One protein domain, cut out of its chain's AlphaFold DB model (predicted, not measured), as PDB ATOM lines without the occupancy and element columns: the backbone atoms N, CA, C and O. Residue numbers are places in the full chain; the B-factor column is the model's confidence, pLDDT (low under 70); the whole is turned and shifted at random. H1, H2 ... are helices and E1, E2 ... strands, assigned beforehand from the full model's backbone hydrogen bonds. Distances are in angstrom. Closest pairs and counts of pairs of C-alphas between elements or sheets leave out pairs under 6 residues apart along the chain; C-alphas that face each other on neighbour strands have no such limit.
ATOM      1  N   GLU A   5      47.126 -18.681   5.391       78.06
ATOM      2  CA  GLU A   5      47.271 -17.294   5.822       78.06
ATOM      3  C   GLU A   5      48.511 -17.029   6.693       78.06
ATOM      4  O   GLU A   5      48.958 -15.883   6.822       78.06
ATOM      5  N   ASN A   6      49.080 -18.088   7.274       81.62
ATOM      6  CA  ASN A   6      50.230 -18.016   8.169       81.62
ATOM      7  C   ASN A   6      51.562 -18.255   7.450       81.62
ATOM      8  O   ASN A   6      52.617 -18.106   8.070       81.62
ATOM      9  N   ILE A   7      51.548 -18.594   6.159       82.19
ATOM     10  CA  ILE A   7      52.754 -18.662   5.331       82.19
ATOM     11  C   ILE A   7      53.036 -17.253   4.807       82.19
ATOM     12  O   ILE A   7      52.235 -16.671   4.080       82.19
ATOM     13  N   ILE A   8      54.171 -16.683   5.206       79.00
ATOM     14  CA  ILE A   8      54.546 -15.303   4.861       79.00
ATOM     15  C   ILE A   8      55.639 -15.226   3.795       79.00
ATOM     16  O   ILE A   8      55.851 -14.160   3.232       79.00
ATOM     17  N   GLY A   9      56.313 -16.337   3.508       77.12
ATOM     18  CA  GLY A   9      57.326 -16.411   2.463       77.12
ATOM     19  C   GLY A   9      57.618 -17.855   2.084       77.12
ATOM     20  O   GLY A   9      57.574 -18.747   2.934       77.12
ATOM     21  N   PHE A  10      57.878 -18.081   0.802       81.06
ATOM     22  CA  PHE A  10      58.263 -19.381   0.267       81.06
ATOM     23  C   PHE A  10      59.225 -19.164  -0.904       81.06
ATOM     24  O   PHE A  10      58.809 -19.046  -2.056       81.06
ATOM     25  N   ASP A  11      60.513 -19.071  -0.591       81.50
ATOM     26  CA  ASP A  11      61.553 -18.749  -1.565       81.50
ATOM     27  C   ASP A  11      62.246 -20.023  -2.028       81.50
ATOM     28  O   ASP A  11      62.749 -20.785  -1.210       81.50
ATOM     29  N   VAL A  12      62.261 -20.272  -3.337       82.94
ATOM     30  CA  VAL A  12      62.906 -21.453  -3.928       82.94
ATOM     31  C   VAL A  12      64.225 -21.033  -4.558       82.94
ATOM     32  O   VAL A  12      64.236 -20.205  -5.470       82.94
ATOM     33  N   HIS A  13      65.318 -21.617  -4.082       79.69
ATOM     34  CA  HIS A  13      66.666 -21.382  -4.581       79.69
ATOM     35  C   HIS A  13      67.067 -22.534  -5.504       79.69
ATOM     36  O   HIS A  13      67.028 -23.709  -5.126       79.69
ATOM     37  N   CYS A  14      67.445 -22.184  -6.734       85.94
ATOM     38  CA  CYS A  14      67.907 -23.117  -7.770       85.94
ATOM     39  C   CYS A  14      69.343 -22.816  -8.228       85.94
ATOM     40  O   CYS A  14      69.849 -23.456  -9.145       85.94
ATOM     41  N   ASP A  15      69.961 -21.799  -7.640       77.25
ATOM     42  CA  ASP A  15      71.286 -21.252  -7.928       77.25
ATOM     43  C   ASP A  15      72.372 -21.771  -6.969       77.25
ATOM     44  O   ASP A  15      73.555 -21.493  -7.157       77.25
ATOM     45  N   GLU A  16      71.985 -22.573  -5.979       82.38
ATOM     46  CA  GLU A  16      72.885 -23.214  -5.020       82.38
ATOM     47  C   GLU A  16      73.152 -24.697  -5.359       82.38
ATOM     48  O   GLU A  16      72.634 -25.249  -6.329       82.38
ATOM     49  N   THR A  17      73.982 -25.375  -4.553       75.38
ATOM     50  CA  THR A  17      74.417 -26.768  -4.790       75.38
ATOM     51  C   THR A  17      73.263 -27.779  -4.836       75.38
ATOM     52  O   THR A  17      73.393 -28.832  -5.458       75.38
ATOM     53  N   GLY A  18      72.133 -27.474  -4.198       73.75
ATOM     54  CA  GLY A  18      70.911 -28.267  -4.279       73.75
ATOM     55  C   GLY A  18      69.689 -27.365  -4.357       73.75
ATOM     56  O   GLY A  18      69.652 -26.316  -3.713       73.75
ATOM     57  N   VAL A  19      68.681 -27.788  -5.124       81.38
ATOM     58  CA  VAL A  19      67.390 -27.093  -5.170       81.38
ATOM     59  C   VAL A  19      66.731 -27.219  -3.801       81.38
ATOM     60  O   VAL A  19      66.483 -28.329  -3.329       81.38
ATOM     61  N   HIS A  20      66.455 -26.090  -3.160       84.75
ATOM     62  CA  HIS A  20      65.824 -26.058  -1.844       84.75
ATOM     63  C   HIS A  20      64.886 -24.860  -1.714       84.75
ATOM     64  O   HIS A  20      64.869 -23.967  -2.560       84.75
ATOM     65  N   ALA A  21      64.066 -24.871  -0.664       82.94
ATOM     66  CA  ALA A  21      63.114 -23.808  -0.398       82.94
ATOM     67  C   ALA A  21      63.201 -23.318   1.052       82.94
ATOM     68  O   ALA A  21      63.281 -24.121   1.985       82.94
ATOM     69  N   HIS A  22      63.125 -22.004   1.235       84.00
ATOM     70  CA  HIS A  22      62.960 -21.335   2.516       84.00
ATOM     71  C   HIS A  22      61.478 -21.031   2.743       84.00
ATOM     72  O   HIS A  22      60.906 -20.156   2.099       84.00
ATOM     73  N   ALA A  23      60.850 -21.750   3.677       81.56
ATOM     74  CA  ALA A  23      59.463 -21.516   4.073       81.56
ATOM     75  C   ALA A  23      59.400 -20.711   5.381       81.56
ATOM     76  O   ALA A  23      59.824 -21.181   6.439       81.56
ATOM     77  N   LEU A  24      58.836 -19.508   5.316       82.00
ATOM     78  CA  LEU A  24      58.614 -18.620   6.453       82.00
ATOM     79  C   LEU A  24      57.159 -18.736   6.908       82.00
ATOM     80  O   LEU A  24      56.227 -18.468   6.148       82.00
ATOM     81  N   THR A  25      56.964 -19.119   8.168       82.19
ATOM     82  CA  THR A  25      55.637 -19.313   8.760       82.19
ATOM     83  C   THR A  25      55.497 -18.536  10.063       82.19
ATOM     84  O   THR A  25      56.442 -18.431  10.847       82.19
ATOM     85  N   VAL A  26      54.310 -17.980  10.299       82.88
ATOM     86  CA  VAL A  26      53.949 -17.325  11.557       82.88
ATOM     87  C   VAL A  26      53.261 -18.360  12.448       82.88
ATOM     88  O   VAL A  26      52.189 -18.849  12.097       82.88
ATOM     89  N   PRO A  27      53.834 -18.710  13.612       82.69
ATOM     90  CA  PRO A  27      53.227 -19.691  14.501       82.69
ATOM     91  C   PRO A  27      52.056 -19.054  15.259       82.69
ATOM     92  O   PRO A  27      52.253 -18.463  16.321       82.69
ATOM     93  N   VAL A  28      50.845 -19.154  14.709       83.19
ATOM     94  CA  VAL A  28      49.607 -18.656  15.327       83.19
ATOM     95  C   VAL A  28      48.892 -19.777  16.075       83.19
ATOM     96  O   VAL A  28      48.724 -20.877  15.557       83.19
ATOM     97  N   GLU A  29      48.432 -19.483  17.291       79.88
ATOM     98  CA  GLU A  29      47.615 -20.395  18.088       79.88
ATOM     99  C   GLU A  29      46.468 -19.673  18.801       79.88
ATOM    100  O   GLU A  29      46.578 -18.510  19.202       79.88
ATOM    101  N   GLN A  30      45.359 -20.383  19.005       79.50
ATOM    102  CA  GLN A  30      44.228 -19.899  19.786       79.50
ATOM    103  C   GLN A  30      44.479 -20.087  21.284       79.50
ATOM    104  O   GLN A  30      44.453 -21.198  21.811       79.50
ATOM    105  N   VAL A  31      44.670 -18.982  22.003       73.38
ATOM    106  CA  VAL A  31      44.871 -18.993  23.455       73.38
ATOM    107  C   VAL A  31      43.710 -18.328  24.186       73.38
ATOM    108  O   VAL A  31      43.134 -17.337  23.737       73.38
ATOM    109  N   LYS A  32      43.374 -18.828  25.379       73.50
ATOM    110  CA  LYS A  32      42.355 -18.195  26.234       73.50
ATOM    111  C   LYS A  32      42.775 -16.764  26.586       73.50
ATOM    112  O   LYS A  32      43.895 -16.532  27.050       73.50
ATOM    113  N   LYS A  33      41.861 -15.798  26.439       70.81
ATOM    114  CA  LYS A  33      42.117 -14.382  26.759       70.81
ATOM    115  C   LYS A  33      42.607 -14.219  28.211       70.81
ATOM    116  O   LYS A  33      41.936 -14.636  29.159       70.81
ATOM    117  N   ARG A  34      43.786 -13.610  28.409       59.41
ATOM    118  CA  ARG A  34      44.321 -13.288  29.750       59.41
ATOM    119  C   ARG A  34      43.536 -12.124  30.375       59.41
ATOM    120  O   ARG A  34      43.124 -11.214  29.664       59.41
ATOM    121  N   GLY A  35      43.330 -12.158  31.696       66.44
ATOM    122  CA  GLY A  35      42.583 -11.136  32.447       66.44
ATOM    123  C   GLY A  35      41.584 -11.709  33.461       66.44
ATOM    124  O   GLY A  35      41.388 -12.929  33.536       66.44
ATOM    125  N   ARG A  36      40.967 -10.821  34.253       59.66
ATOM    126  CA  ARG A  36      39.924 -11.168  35.234       59.66
ATOM    127  C   ARG A  36      38.635 -11.546  34.501       59.66
ATOM    128  O   ARG A  36      38.213 -10.839  33.590       59.66
ATOM    129  N   ILE A  37      38.032 -12.666  34.891       64.38
ATOM    130  CA  ILE A  37      36.743 -13.106  34.352       64.38
ATOM    131  C   ILE A  37      35.657 -12.189  34.921       64.38
ATOM    132  O   ILE A  37      35.562 -12.010  36.135       64.38
ATOM    133  N   GLY A  38      34.886 -11.556  34.035       67.06
ATOM    134  CA  GLY A  38      33.707 -10.787  34.420       67.06
ATOM    135  C   GLY A  38      32.545 -11.712  34.780       67.06
ATOM    136  O   GLY A  38      32.474 -12.847  34.317       67.06
ATOM    137  N   SER A  39      31.618 -11.227  35.602       78.19
ATOM    138  CA  SER A  39      30.360 -11.938  35.846       78.19
ATOM    139  C   SER A  39      29.350 -11.613  34.747       78.19
ATOM    140  O   SER A  39      29.201 -10.446  34.361       78.19
ATOM    141  N   GLN A  40      28.649 -12.638  34.281       83.69
ATOM    142  CA  GLN A  40      27.489 -12.523  33.405       83.69
ATOM    143  C   GLN A  40      26.223 -12.865  34.196       83.69
ATOM    144  O   GLN A  40      26.281 -13.586  35.190       83.69
ATOM    145  N   TYR A  41      25.092 -12.305  33.793       84.25
ATOM    146  CA  TYR A  41      23.807 -12.503  34.454       84.25
ATOM    147  C   TYR A  41      22.858 -13.168  33.464       84.25
ATOM    148  O   TYR A  41      22.523 -12.570  32.445       84.25
ATOM    149  N   VAL A  42      22.453 -14.404  33.745       83.75
ATOM    150  CA  VAL A  42      21.571 -15.208  32.883       83.75
ATOM    151  C   VAL A  42      20.155 -15.157  33.442       83.75
ATOM    152  O   VAL A  42      19.976 -15.306  34.651       83.75
ATOM    153  N   ASN A  43      19.154 -14.896  32.604       85.12
ATOM    154  CA  ASN A  43      17.764 -14.841  33.054       85.12
ATOM    155  C   ASN A  43      17.270 -16.238  33.491       85.12
ATOM    156  O   ASN A  43      17.606 -17.240  32.867       85.12
ATOM    157  N   LYS A  44      16.485 -16.300  34.573       84.69
ATOM    158  CA  LYS A  44      15.956 -17.544  35.155       84.69
ATOM    159  C   LYS A  44      14.959 -18.258  34.244       84.69
ATOM    160  O   LYS A  44      14.957 -19.483  34.215       84.69
ATOM    161  N   ASP A  45      14.155 -17.493  33.513       81.69
ATOM    162  CA  ASP A  45      13.068 -18.006  32.677       81.69
ATOM    163  C   ASP A  45      13.500 -18.172  31.211       81.69
ATOM    164  O   ASP A  45      12.893 -18.936  30.464       81.69
ATOM    165  N   ASN A  46      14.564 -17.475  30.791       80.12
ATOM    166  CA  ASN A  46      15.130 -17.579  29.447       80.12
ATOM    167  C   ASN A  46      16.675 -17.647  29.469       80.12
ATOM    168  O   ASN A  46      17.336 -16.603  29.510       80.12
ATOM    169  N   PRO A  47      17.260 -18.855  29.378       78.38
ATOM    170  CA  PRO A  47      18.709 -19.062  29.395       78.38
ATOM    171  C   PRO A  47      19.480 -18.340  28.279       78.38
ATOM    172  O   PRO A  47      20.661 -18.043  28.458       78.38
ATOM    173  N   ASP A  48      18.830 -18.006  27.159       76.94
ATOM    174  CA  ASP A  48      19.466 -17.324  26.024       76.94
ATOM    175  C   ASP A  48      19.660 -15.819  26.275       76.94
ATOM    176  O   ASP A  48      20.435 -15.147  25.587       76.94
ATOM    177  N   LYS A  49      18.985 -15.259  27.289       81.19
ATOM    178  CA  LYS A  49      19.080 -13.838  27.638       81.19
ATOM    179  C   LYS A  49      20.185 -13.609  28.669       81.19
ATOM    180  O   LYS A  49      19.946 -13.599  29.880       81.19
ATOM    181  N   VAL A  50      21.397 -13.376  28.168       82.00
ATOM    182  CA  VAL A  50      22.604 -13.116  28.968       82.00
ATOM    183  C   VAL A  50      22.952 -11.626  28.960       82.00
ATOM    184  O   VAL A  50      23.105 -11.030  27.899       82.00
ATOM    185  N   LEU A  51      23.110 -11.026  30.143       81.81
ATOM    186  CA  LEU A  51      23.478  -9.617  30.307       81.81
ATOM    187  C   LEU A  51      24.870  -9.447  30.938       81.81
ATOM    188  O   LEU A  51      25.208 -10.140  31.908       81.81
ATOM    189  N   PRO A  52      25.681  -8.480  30.471       81.88
ATOM    190  CA  PRO A  52      26.887  -8.067  31.170       81.88
ATOM    191  C   PRO A  52      26.541  -7.336  32.476       81.88
ATOM    192  O   PRO A  52      25.480  -6.732  32.632       81.88
ATOM    193  N   THR A  53      27.489  -7.312  33.419       82.12
ATOM    194  CA  THR A  53      27.303  -6.669  34.738       82.12
ATOM    195  C   THR A  53      26.830  -5.207  34.647       82.12
ATOM    196  O   THR A  53      26.086  -4.750  35.513       82.12
ATOM    197  N   LYS A  54      27.254  -4.460  33.617       83.25
ATOM    198  CA  LYS A  54      26.864  -3.054  33.413       83.25
ATOM    199  C   LYS A  54      25.379  -2.914  33.057       83.25
ATOM    200  O   LYS A  54      24.715  -2.053  33.619       83.25
ATOM    201  N   GLU A  55      24.870  -3.778  32.184       84.56
ATOM    202  CA  GLU A  55      23.471  -3.763  31.741       84.56
ATOM    203  C   GLU A  55      22.538  -4.301  32.826       84.56
ATOM    204  O   GLU A  55      21.517  -3.685  33.108       84.56
ATOM    205  N   TRP A  56      22.942  -5.350  33.552       84.88
ATOM    206  CA  TRP A  56      22.192  -5.813  34.726       84.88
ATOM    207  C   TRP A  56      22.065  -4.721  35.803       84.88
ATOM    208  O   TRP A  56      21.007  -4.546  36.403       84.88
ATOM    209  N   LYS A  57      23.119  -3.921  36.024       83.06
ATOM    210  CA  LYS A  57      23.073  -2.769  36.945       83.06
ATOM    211  C   LYS A  57      22.219  -1.602  36.442       83.06
ATOM    212  O   LYS A  57      21.897  -0.741  37.258       83.06
ATOM    213  N   ALA A  58      21.881  -1.549  35.157       86.25
ATOM    214  CA  ALA A  58      21.009  -0.525  34.589       86.25
ATOM    215  C   ALA A  58      19.517  -0.893  34.696       86.25
ATOM    216  O   ALA A  58      18.676  -0.004  34.612       86.25
ATOM    217  N   LEU A  59      19.185  -2.168  34.938       85.69
ATOM    218  CA  LEU A  59      17.802  -2.620  35.112       85.69
ATOM    219  C   LEU A  59      17.171  -2.111  36.425       85.69
ATOM    220  O   LEU A  59      17.897  -1.917  37.415       85.69
ATOM    221  N   PRO A  60      15.834  -1.962  36.487       84.75
ATOM    222  CA  PRO A  60      15.090  -1.760  37.735       84.75
ATOM    223  C   PRO A  60      15.391  -2.859  38.766       84.75
ATOM    224  O   PRO A  60      15.728  -3.990  38.403       84.75
ATOM    225  N   LYS A  61      15.327  -2.549  40.069       80.12
ATOM    226  CA  LYS A  61      15.744  -3.490  41.134       80.12
ATOM    227  C   LYS A  61      14.896  -4.764  41.148       80.12
ATOM    228  O   LYS A  61      15.412  -5.830  41.472       80.12
ATOM    229  N   GLU A  62      13.636  -4.638  40.767       79.44
ATOM    230  CA  GLU A  62      12.633  -5.692  40.705       79.44
ATOM    231  C   GLU A  62      13.017  -6.724  39.634       79.44
ATOM    232  O   GLU A  62      13.054  -7.925  39.902       79.44
ATOM    233  N   GLU A  63      13.443  -6.257  38.456       78.94
ATOM    234  CA  GLU A  63      13.832  -7.105  37.320       78.94
ATOM    235  C   GLU A  63      15.194  -7.788  37.506       78.94
ATOM    236  O   GLU A  63      15.435  -8.869  36.965       78.94
ATOM    237  N   ARG A  64      16.092  -7.210  38.314       81.19
ATOM    238  CA  ARG A  64      17.407  -7.809  38.606       81.19
ATOM    239  C   ARG A  64      17.307  -9.167  39.293       81.19
ATOM    240  O   ARG A  64      18.210  -9.986  39.119       81.19
ATOM    241  N   SER A  65      16.243  -9.389  40.065       81.00
ATOM    242  CA  SER A  65      15.995 -10.634  40.802       81.00
ATOM    243  C   SER A  65      15.711 -11.834  39.886       81.00
ATOM    244  O   SER A  65      15.913 -12.985  40.292       81.00
ATOM    245  N   ASN A  66      15.348 -11.565  38.628       84.50
ATOM    246  CA  ASN A  66      15.074 -12.568  37.598       84.50
ATOM    247  C   ASN A  66      16.345 -13.086  36.911       84.50
ATOM    248  O   ASN A  66      16.253 -13.888  35.989       84.50
ATOM    249  N   TYR A  67      17.533 -12.653  37.342       86.19
ATOM    250  CA  TYR A  67      18.807 -13.077  36.769       86.19
ATOM    251  C   TYR A  67      19.692 -13.788  37.800       86.19
ATOM    252  O   TYR A  67      19.803 -13.358  38.949       86.19
ATOM    253  N   ILE A  68      20.362 -14.862  37.379       84.75
ATOM    254  CA  ILE A  68      21.366 -15.600  38.153       84.75
ATOM    255  C   ILE A  68      22.755 -15.151  37.709       84.75
ATOM    256  O   ILE A  68      23.045 -15.041  36.518       84.75
ATOM    257  N   LYS A  69      23.624 -14.885  38.685       84.56
ATOM    258  CA  LYS A  69      25.023 -14.548  38.434       84.56
ATOM    259  C   LYS A  69      25.801 -15.815  38.073       84.56
ATOM    260  O   LYS A  69      25.922 -16.714  38.900       84.56
ATOM    261  N   THR A  70      26.400 -15.822  36.891       79.56
ATOM    262  CA  THR A  70      27.217 -16.922  36.368       79.56
ATOM    263  C   THR A  70      28.599 -16.392  35.973       79.56
ATOM    264  O   THR A  70      28.768 -15.212  35.647       79.56
ATOM    265  N   GLU A  71      29.626 -17.238  36.019       72.31
ATOM    266  CA  GLU A  71      30.944 -16.874  35.491       72.31
ATOM    267  C   GLU A  71      30.921 -16.878  33.958       72.31
ATOM    268  O   GLU A  71      30.323 -17.755  33.335       72.31
ATOM    269  N   ALA A  72      31.526 -15.860  33.338       68.56
ATOM    270  CA  ALA A  72      31.654 -15.800  31.887       68.56
ATOM    271  C   ALA A  72      32.806 -16.693  31.406       68.56
ATOM    272  O   ALA A  72      33.914 -16.638  31.942       68.56
ATOM    273  N   ASN A  73      32.582 -17.472  30.349       67.75
ATOM    274  CA  ASN A  73      33.667 -18.219  29.717       67.75
ATOM    275  C   ASN A  73      34.611 -17.259  28.981       67.75
ATOM    276  O   ASN A  73      34.183 -16.355  28.264       67.75
ATOM    277  N   LYS A  74      35.923 -17.450  29.155       67.62
ATOM    278  CA  LYS A  74      36.933 -16.689  28.409       67.62
ATOM    279  C   LYS A  74      36.890 -17.089  26.938       67.62
ATOM    280  O   LYS A  74      37.118 -18.252  26.622       67.62
ATOM    281  N   GLY A  75      36.677 -16.110  26.062       67.75
ATOM    282  CA  GLY A  75      36.871 -16.292  24.626       67.75
ATOM    283  C   GLY A  75      38.312 -16.697  24.289       67.75
ATOM    284  O   GLY A  75      39.259 -16.341  25.006       67.75
ATOM    285  N   MET A  76      38.462 -17.446  23.198       75.06
ATOM    286  CA  MET A  76      39.753 -17.717  22.566       75.06
ATOM    287  C   MET A  76      40.192 -16.483  21.772       75.06
ATOM    288  O   MET A  76      39.362 -15.781  21.197       75.06
ATOM    289  N   VAL A  77      41.487 -16.185  21.779       76.38
ATOM    290  CA  VAL A  77      42.106 -15.117  20.990       76.38
ATOM    291  C   VAL A  77      43.332 -15.698  20.308       76.38
ATOM    292  O   VAL A  77      44.134 -16.370  20.956       76.38
ATOM    293  N   GLU A  78      43.492 -15.419  19.022       79.81
ATOM    294  CA  GLU A  78      44.684 -15.801  18.272       79.81
ATOM    295  C   GLU A  78      45.896 -15.005  18.754       79.81
ATOM    296  O   GLU A  78      45.852 -13.783  18.931       79.81
ATOM    297  N   ARG A  79      46.992 -15.711  19.025       79.31
ATOM    298  CA  ARG A  79      48.279 -15.118  19.376       79.31
ATOM    299  C   ARG A  79      49.406 -15.854  18.688       79.31
ATOM    300  O   ARG A  79      49.379 -17.072  18.555       79.31
ATOM    301  N   VAL A  80      50.444 -15.098  18.353       82.81
ATOM    302  CA  VAL A  80      51.701 -15.664  17.872       82.81
ATOM    303  C   VAL A  80      52.438 -16.301  19.050       82.81
ATOM    304  O   VAL A  80      52.741 -15.629  20.041       82.81
ATOM    305  N   SER A  81      52.702 -17.604  18.975       82.06
ATOM    306  CA  SER A  81      53.449 -18.332  19.997       82.06
ATOM    307  C   SER A  81      54.189 -19.534  19.417       82.06
ATOM    308  O   SER A  81      53.640 -20.614  19.233       82.06
ATOM    309  N   HIS A  82      55.493 -19.358  19.221       81.50
ATOM    310  CA  HIS A  82      56.403 -20.412  18.778       81.50
ATOM    311  C   HIS A  82      56.426 -21.619  19.731       81.50
ATOM    312  O   HIS A  82      56.468 -22.760  19.285       81.50
ATOM    313  N   ALA A  83      56.425 -21.381  21.045       82.75
ATOM    314  CA  ALA A  83      56.459 -22.455  22.039       82.75
ATOM    315  C   ALA A  83      55.166 -23.278  22.034       82.75
ATOM    316  O   ALA A  83      55.200 -24.483  22.212       82.75
ATOM    317  N   LYS A  84      54.016 -22.648  21.806       82.94
ATOM    318  CA  LYS A  84      52.745 -23.370  21.800       82.94
ATOM    319  C   LYS A  84      52.552 -24.193  20.517       82.94
ATOM    320  O   LYS A  84      52.246 -25.377  20.608       82.94
ATOM    321  N   VAL A  85      52.911 -23.630  19.357       82.88
ATOM    322  CA  VAL A  85      52.787 -24.319  18.059       82.88
ATOM    323  C   VAL A  85      53.837 -25.419  17.867       82.88
ATOM    324  O   VAL A  85      53.528 -26.471  17.312       82.88
ATOM    325  N   TRP A  86      55.083 -25.189  18.292       83.31
ATOM    326  CA  TRP A  86      56.199 -26.111  18.035       83.31
ATOM    327  C   TRP A  86      56.691 -26.864  19.274       83.31
ATOM    328  O   TRP A  86      57.693 -27.557  19.164       83.31
ATOM    329  N   GLY A  87      56.029 -26.747  20.426       86.06
ATOM    330  CA  GLY A  87      56.364 -27.467  21.660       86.06
ATOM    331  C   GLY A  87      56.946 -26.573  22.758       86.06
ATOM    332  O   GLY A  87      57.895 -25.813  22.539       86.06
ATOM    333  N   GLU A  88      56.356 -26.657  23.955       84.94
ATOM    334  CA  GLU A  88      56.726 -25.823  25.107       84.94
ATOM    335  C   GLU A  88      57.989 -26.333  25.795       84.94
ATOM    336  O   GLU A  88      58.789 -25.545  26.303       84.94
ATOM    337  N   THR A  89      58.182 -27.651  25.790       87.19
ATOM    338  CA  THR A  89      59.399 -28.294  26.275       87.19
ATOM    339  C   THR A  89      60.254 -28.798  25.116       87.19
ATOM    340  O   THR A  89      59.785 -29.006  23.997       87.19
ATOM    341  N   ALA A  90      61.539 -29.041  25.385       81.38
ATOM    342  CA  ALA A  90      62.437 -29.641  24.400       81.38
ATOM    343  C   ALA A  90      61.942 -31.020  23.922       81.38
ATOM    344  O   ALA A  90      62.135 -31.370  22.758       81.38
ATOM    345  N   LYS A  91      61.278 -31.774  24.809       86.44
ATOM    346  CA  LYS A  91      60.679 -33.068  24.485       86.44
ATOM    347  C   LYS A  91      59.501 -32.898  23.526       86.44
ATOM    348  O   LYS A  91      59.535 -33.488  22.451       86.44
ATOM    349  N   ASP A  92      58.550 -32.026  23.856       86.44
ATOM    350  CA  ASP A  92      57.378 -31.766  23.002       86.44
ATOM    351  C   ASP A  92      57.801 -31.251  21.623       86.44
ATOM    352  O   ASP A  92      57.248 -31.650  20.602       86.44
ATOM    353  N   LYS A  93      58.840 -30.405  21.573       87.25
ATOM    354  CA  LYS A  93      59.401 -29.911  20.313       87.25
ATOM    355  C   LYS A  93      60.033 -31.018  19.482       87.25
ATOM    356  O   LYS A  93      59.857 -31.051  18.265       87.25
ATOM    357  N   SER A  94      60.768 -31.921  20.124       84.00
ATOM    358  CA  SER A  94      61.351 -33.081  19.449       84.00
ATOM    359  C   SER A  94      60.273 -34.018  18.902       84.00
ATOM    360  O   SER A  94      60.409 -34.502  17.780       84.00
ATOM    361  N   GLU A  95      59.215 -34.272  19.672       88.12
ATOM    362  CA  GLU A  95      58.077 -35.096  19.253       88.12
ATOM    363  C   GLU A  95      57.347 -34.453  18.069       88.12
ATOM    364  O   GLU A  95      57.199 -35.085  17.023       88.12
ATOM    365  N   TYR A  96      57.017 -33.164  18.173       88.31
ATOM    366  CA  TYR A  96      56.378 -32.406  17.099       88.31
ATOM    367  C   TYR A  96      57.189 -32.431  15.794       88.31
ATOM    368  O   TYR A  96      56.642 -32.701  14.724       88.31
ATOM    369  N   LEU A  97      58.502 -32.172  15.857       87.75
ATOM    370  CA  LEU A  97      59.363 -32.191  14.670       87.75
ATOM    371  C   LEU A  97      59.480 -33.599  14.075       87.75
ATOM    372  O   LEU A  97      59.442 -33.752  12.855       87.75
ATOM    373  N   SER A  98      59.578 -34.636  14.910       86.88
ATOM    374  CA  SER A  98      59.607 -36.028  14.448       86.88
ATOM    375  C   SER A  98      58.324 -36.406  13.701       86.88
ATOM    376  O   SER A  98      58.381 -36.994  12.614       86.88
ATOM    377  N   ASP A  99      57.170 -36.014  14.243       89.56
ATOM    378  CA  ASP A  99      55.864 -36.209  13.616       89.56
ATOM    379  C   ASP A  99      55.740 -35.434  12.306       89.56
ATOM    380  O   ASP A  99      55.220 -35.963  11.321       89.56
ATOM    381  N   LEU A 100      56.250 -34.200  12.272       88.31
ATOM    382  CA  LEU A 100      56.282 -33.374  11.072       88.31
ATOM    383  C   LEU A 100      57.085 -34.049   9.956       88.31
ATOM    384  O   LEU A 100      56.581 -34.159   8.841       88.31
ATOM    385  N   HIS A 101      58.285 -34.560  10.248       88.06
ATOM    386  CA  HIS A 101      59.101 -35.295   9.274       88.06
ATOM    387  C   HIS A 101      58.360 -36.509   8.699       88.06
ATOM    388  O   HIS A 101      58.415 -36.758   7.494       88.06
ATOM    389  N   THR A 102      57.645 -37.255   9.545       89.31
ATOM    390  CA  THR A 102      56.866 -38.425   9.122       89.31
ATOM    391  C   THR A 102      55.690 -38.032   8.237       89.31
ATOM    392  O   THR A 102      55.521 -38.587   7.153       89.31
ATOM    393  N   LYS A 103      54.884 -37.059   8.667       90.19
ATOM    394  CA  LYS A 103      53.714 -36.600   7.911       90.19
ATOM    395  C   LYS A 103      54.122 -35.970   6.578       90.19
ATOM    396  O   LYS A 103      53.552 -36.322   5.552       90.19
ATOM    397  N   TYR A 104      55.164 -35.137   6.574       88.75
ATOM    398  CA  TYR A 104      55.688 -34.520   5.356       88.75
ATOM    399  C   TYR A 104      56.205 -35.558   4.352       88.75
ATOM    400  O   TYR A 104      55.919 -35.461   3.160       88.75
ATOM    401  N   ASN A 105      56.924 -36.592   4.806       89.31
ATOM    402  CA  ASN A 105      57.343 -37.669   3.910       89.31
ATOM    403  C   ASN A 105      56.141 -38.453   3.353       89.31
ATOM    404  O   ASN A 105      56.108 -38.725   2.157       89.31
ATOM    405  N   ASN A 106      55.138 -38.762   4.178       90.25
ATOM    406  CA  ASN A 106      53.946 -39.486   3.727       90.25
ATOM    407  C   ASN A 106      53.130 -38.703   2.686       90.25
ATOM    408  O   ASN A 106      52.626 -39.306   1.741       90.25
ATOM    409  N   GLU A 107      52.999 -37.386   2.858       88.75
ATOM    410  CA  GLU A 107      52.227 -36.520   1.958       88.75
ATOM    411  C   GLU A 107      53.003 -36.139   0.688       88.75
ATOM    412  O   GLU A 107      52.437 -36.143  -0.405       88.75
ATOM    413  N   VAL A 108      54.297 -35.822   0.816       86.25
ATOM    414  CA  VAL A 108      55.116 -35.275  -0.278       86.25
ATOM    415  C   VAL A 108      56.224 -36.238  -0.680       86.25
ATOM    416  O   VAL A 108      56.292 -36.647  -1.836       86.25
ATOM    417  N   GLY A 109      57.087 -36.636   0.259       85.06
ATOM    418  CA  GLY A 109      58.292 -37.421  -0.046       85.06
ATOM    419  C   GLY A 109      58.005 -38.710  -0.823       85.06
ATOM    420  O   GLY A 109      58.601 -38.950  -1.873       85.06
ATOM    421  N   LYS A 110      57.015 -39.488  -0.378       86.81
ATOM    422  CA  LYS A 110      56.615 -40.759  -0.994       86.81
ATOM    423  C   LYS A 110      56.114 -40.593  -2.431       86.81
ATOM    424  O   LYS A 110      56.368 -41.464  -3.257       86.81
ATOM    425  N   LYS A 111      55.441 -39.478  -2.745       90.12
ATOM    426  CA  LYS A 111      54.960 -39.168  -4.105       90.12
ATOM    427  C   LYS A 111      56.120 -39.033  -5.096       90.12
ATOM    428  O   LYS A 111      55.979 -39.423  -6.248       90.12
ATOM    429  N   TYR A 112      57.259 -38.523  -4.633       84.50
ATOM    430  CA  TYR A 112      58.448 -38.272  -5.450       84.50
ATOM    431  C   TYR A 112      59.553 -39.323  -5.253       84.50
ATOM    432  O   TYR A 112      60.698 -39.088  -5.626       84.50
ATOM    433  N   GLY A 113      59.230 -40.482  -4.664       84.56
ATOM    434  CA  GLY A 113      60.189 -41.574  -4.462       84.56
ATOM    435  C   GLY A 113      61.291 -41.272  -3.439       84.56
ATOM    436  O   GLY A 113      62.337 -41.912  -3.476       84.56
ATOM    437  N   LEU A 114      61.079 -40.304  -2.542       87.12
ATOM    438  CA  LEU A 114      62.038 -39.934  -1.503       87.12
ATOM    439  C   LEU A 114      61.815 -40.752  -0.230       87.12
ATOM    440  O   LEU A 114      60.706 -40.811   0.314       87.12
ATOM    441  N   GLU A 115      62.895 -41.324   0.292       85.06
ATOM    442  CA  GLU A 115      62.891 -42.007   1.583       85.06
ATOM    443  C   GLU A 115      62.834 -41.009   2.746       85.06
ATOM    444  O   GLU A 115      63.310 -39.872   2.671       85.06
ATOM    445  N   ARG A 116      62.217 -41.431   3.854       84.81
ATOM    446  CA  ARG A 116      62.201 -40.643   5.087       84.81
ATOM    447  C   ARG A 116      63.596 -40.685   5.707       84.81
ATOM    448  O   ARG A 116      64.172 -41.756   5.849       84.81
ATOM    449  N   GLY A 117      64.098 -39.536   6.159       82.19
ATOM    450  CA  GLY A 117      65.342 -39.497   6.928       82.19
ATOM    451  C   GLY A 117      65.276 -40.372   8.186       82.19
ATOM    452  O   GLY A 117      64.222 -40.478   8.827       82.19
ATOM    453  N   THR A 118      66.406 -40.981   8.548       81.81
ATOM    454  CA  THR A 118      66.532 -41.850   9.724       81.81
ATOM    455  C   THR A 118      66.211 -41.076  11.011       81.81
ATOM    456  O   THR A 118      66.773 -39.997  11.231       81.81
TER     457      THR A 118
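Overview. This is residues 5 to 118 of the 514 residues of an uncharacterized protein of Prevotella sp. C561 (UniProt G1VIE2). The model is a long thin rod of strand pairs: the hairpin E1 and E2 makes one end, E2 runs on into E3, E3 pairs with E7 in the middle, and a small head at the other end holds the sheet E5 E4 E6 with H1 over one face. H4, the longest helix, lies off to the side at the hairpin end of the rod, apart from E1 and E2. The printed part has 114 residues, with five named helices and seven named strands in the order E1 E2 E3 E4 E5 H1 H2 E6 E7 H3 H4 H5; the three sheets are antiparallel and the class is mixed, helices and strands. The whole is extended, with a radius of gyration of the C-alphas of 25.1 A and spans of 79 by 27 by 27 A.

Arrangement. E1, residues 7 to 13, and E2, residues 20 to 25, form an antiparallel hairpin at 168 degrees, with N 11 and O 22 2.9 A apart, within hydrogen-bond range. E2 runs on into E3, residues 28 to 32, at 24 degrees. E3 is antiparallel to E7, residues 76 to 80, at 141 degrees, with N 31 and O 77 at 2.9 A. E4, residues 39 to 43, is the inner strand between E5, residues 50 to 52, and E6, residues 67 to 71; N 51 and O 41 are 2.8 A apart, and N 70 and O 40 2.8 A. H1, residues 53 to 56, is on this sheet at a height of 8.2 A, only just over E4 with 3 C-alphas. H2, residues 61 to 64, is not on it. E5, H1 and H2, and E6 make a split strand-helix-strand unit, two strands of one sheet that are not neighbours, with the helices between them along the chain and E4 between them in the sheet, and its crossover is right-handed. H3, residues 82 to 86, touches residues 92 to 97 of H4, residues 90 to 107, the closest C-alphas being those of Trp 86 and Lys 93, 5.5 A apart. H4 and H5, residues 109 to 112, meet only through their link. Every O i to N i+4 pair is within hydrogen-bond range in H3 and H4; H1, H2 and H5 are too short for one.

Along the chain. E1 begins at C-alpha 7 (52.754, -18.662, 5.331) and is 17.3 A long; E2 is 16.2 A. E3, E4, E6 and E7 are 13.1, 13.2, 12.8 and 13.0 A. H4 is 25.6 A long, and H5 ends at C-alpha 112 (58.448, -38.272, -5.450).

Size, cuts and confidence. The C-alphas farthest apart, of Thr 17 and Glu 62, are 79.6 A apart. Residues 14 to 19 and 57 to 62 stand free. The printed part has no cut and no long link. Its mean pLDDT is 81.5; residues 34 to 38 and 72 to 75 are under 70.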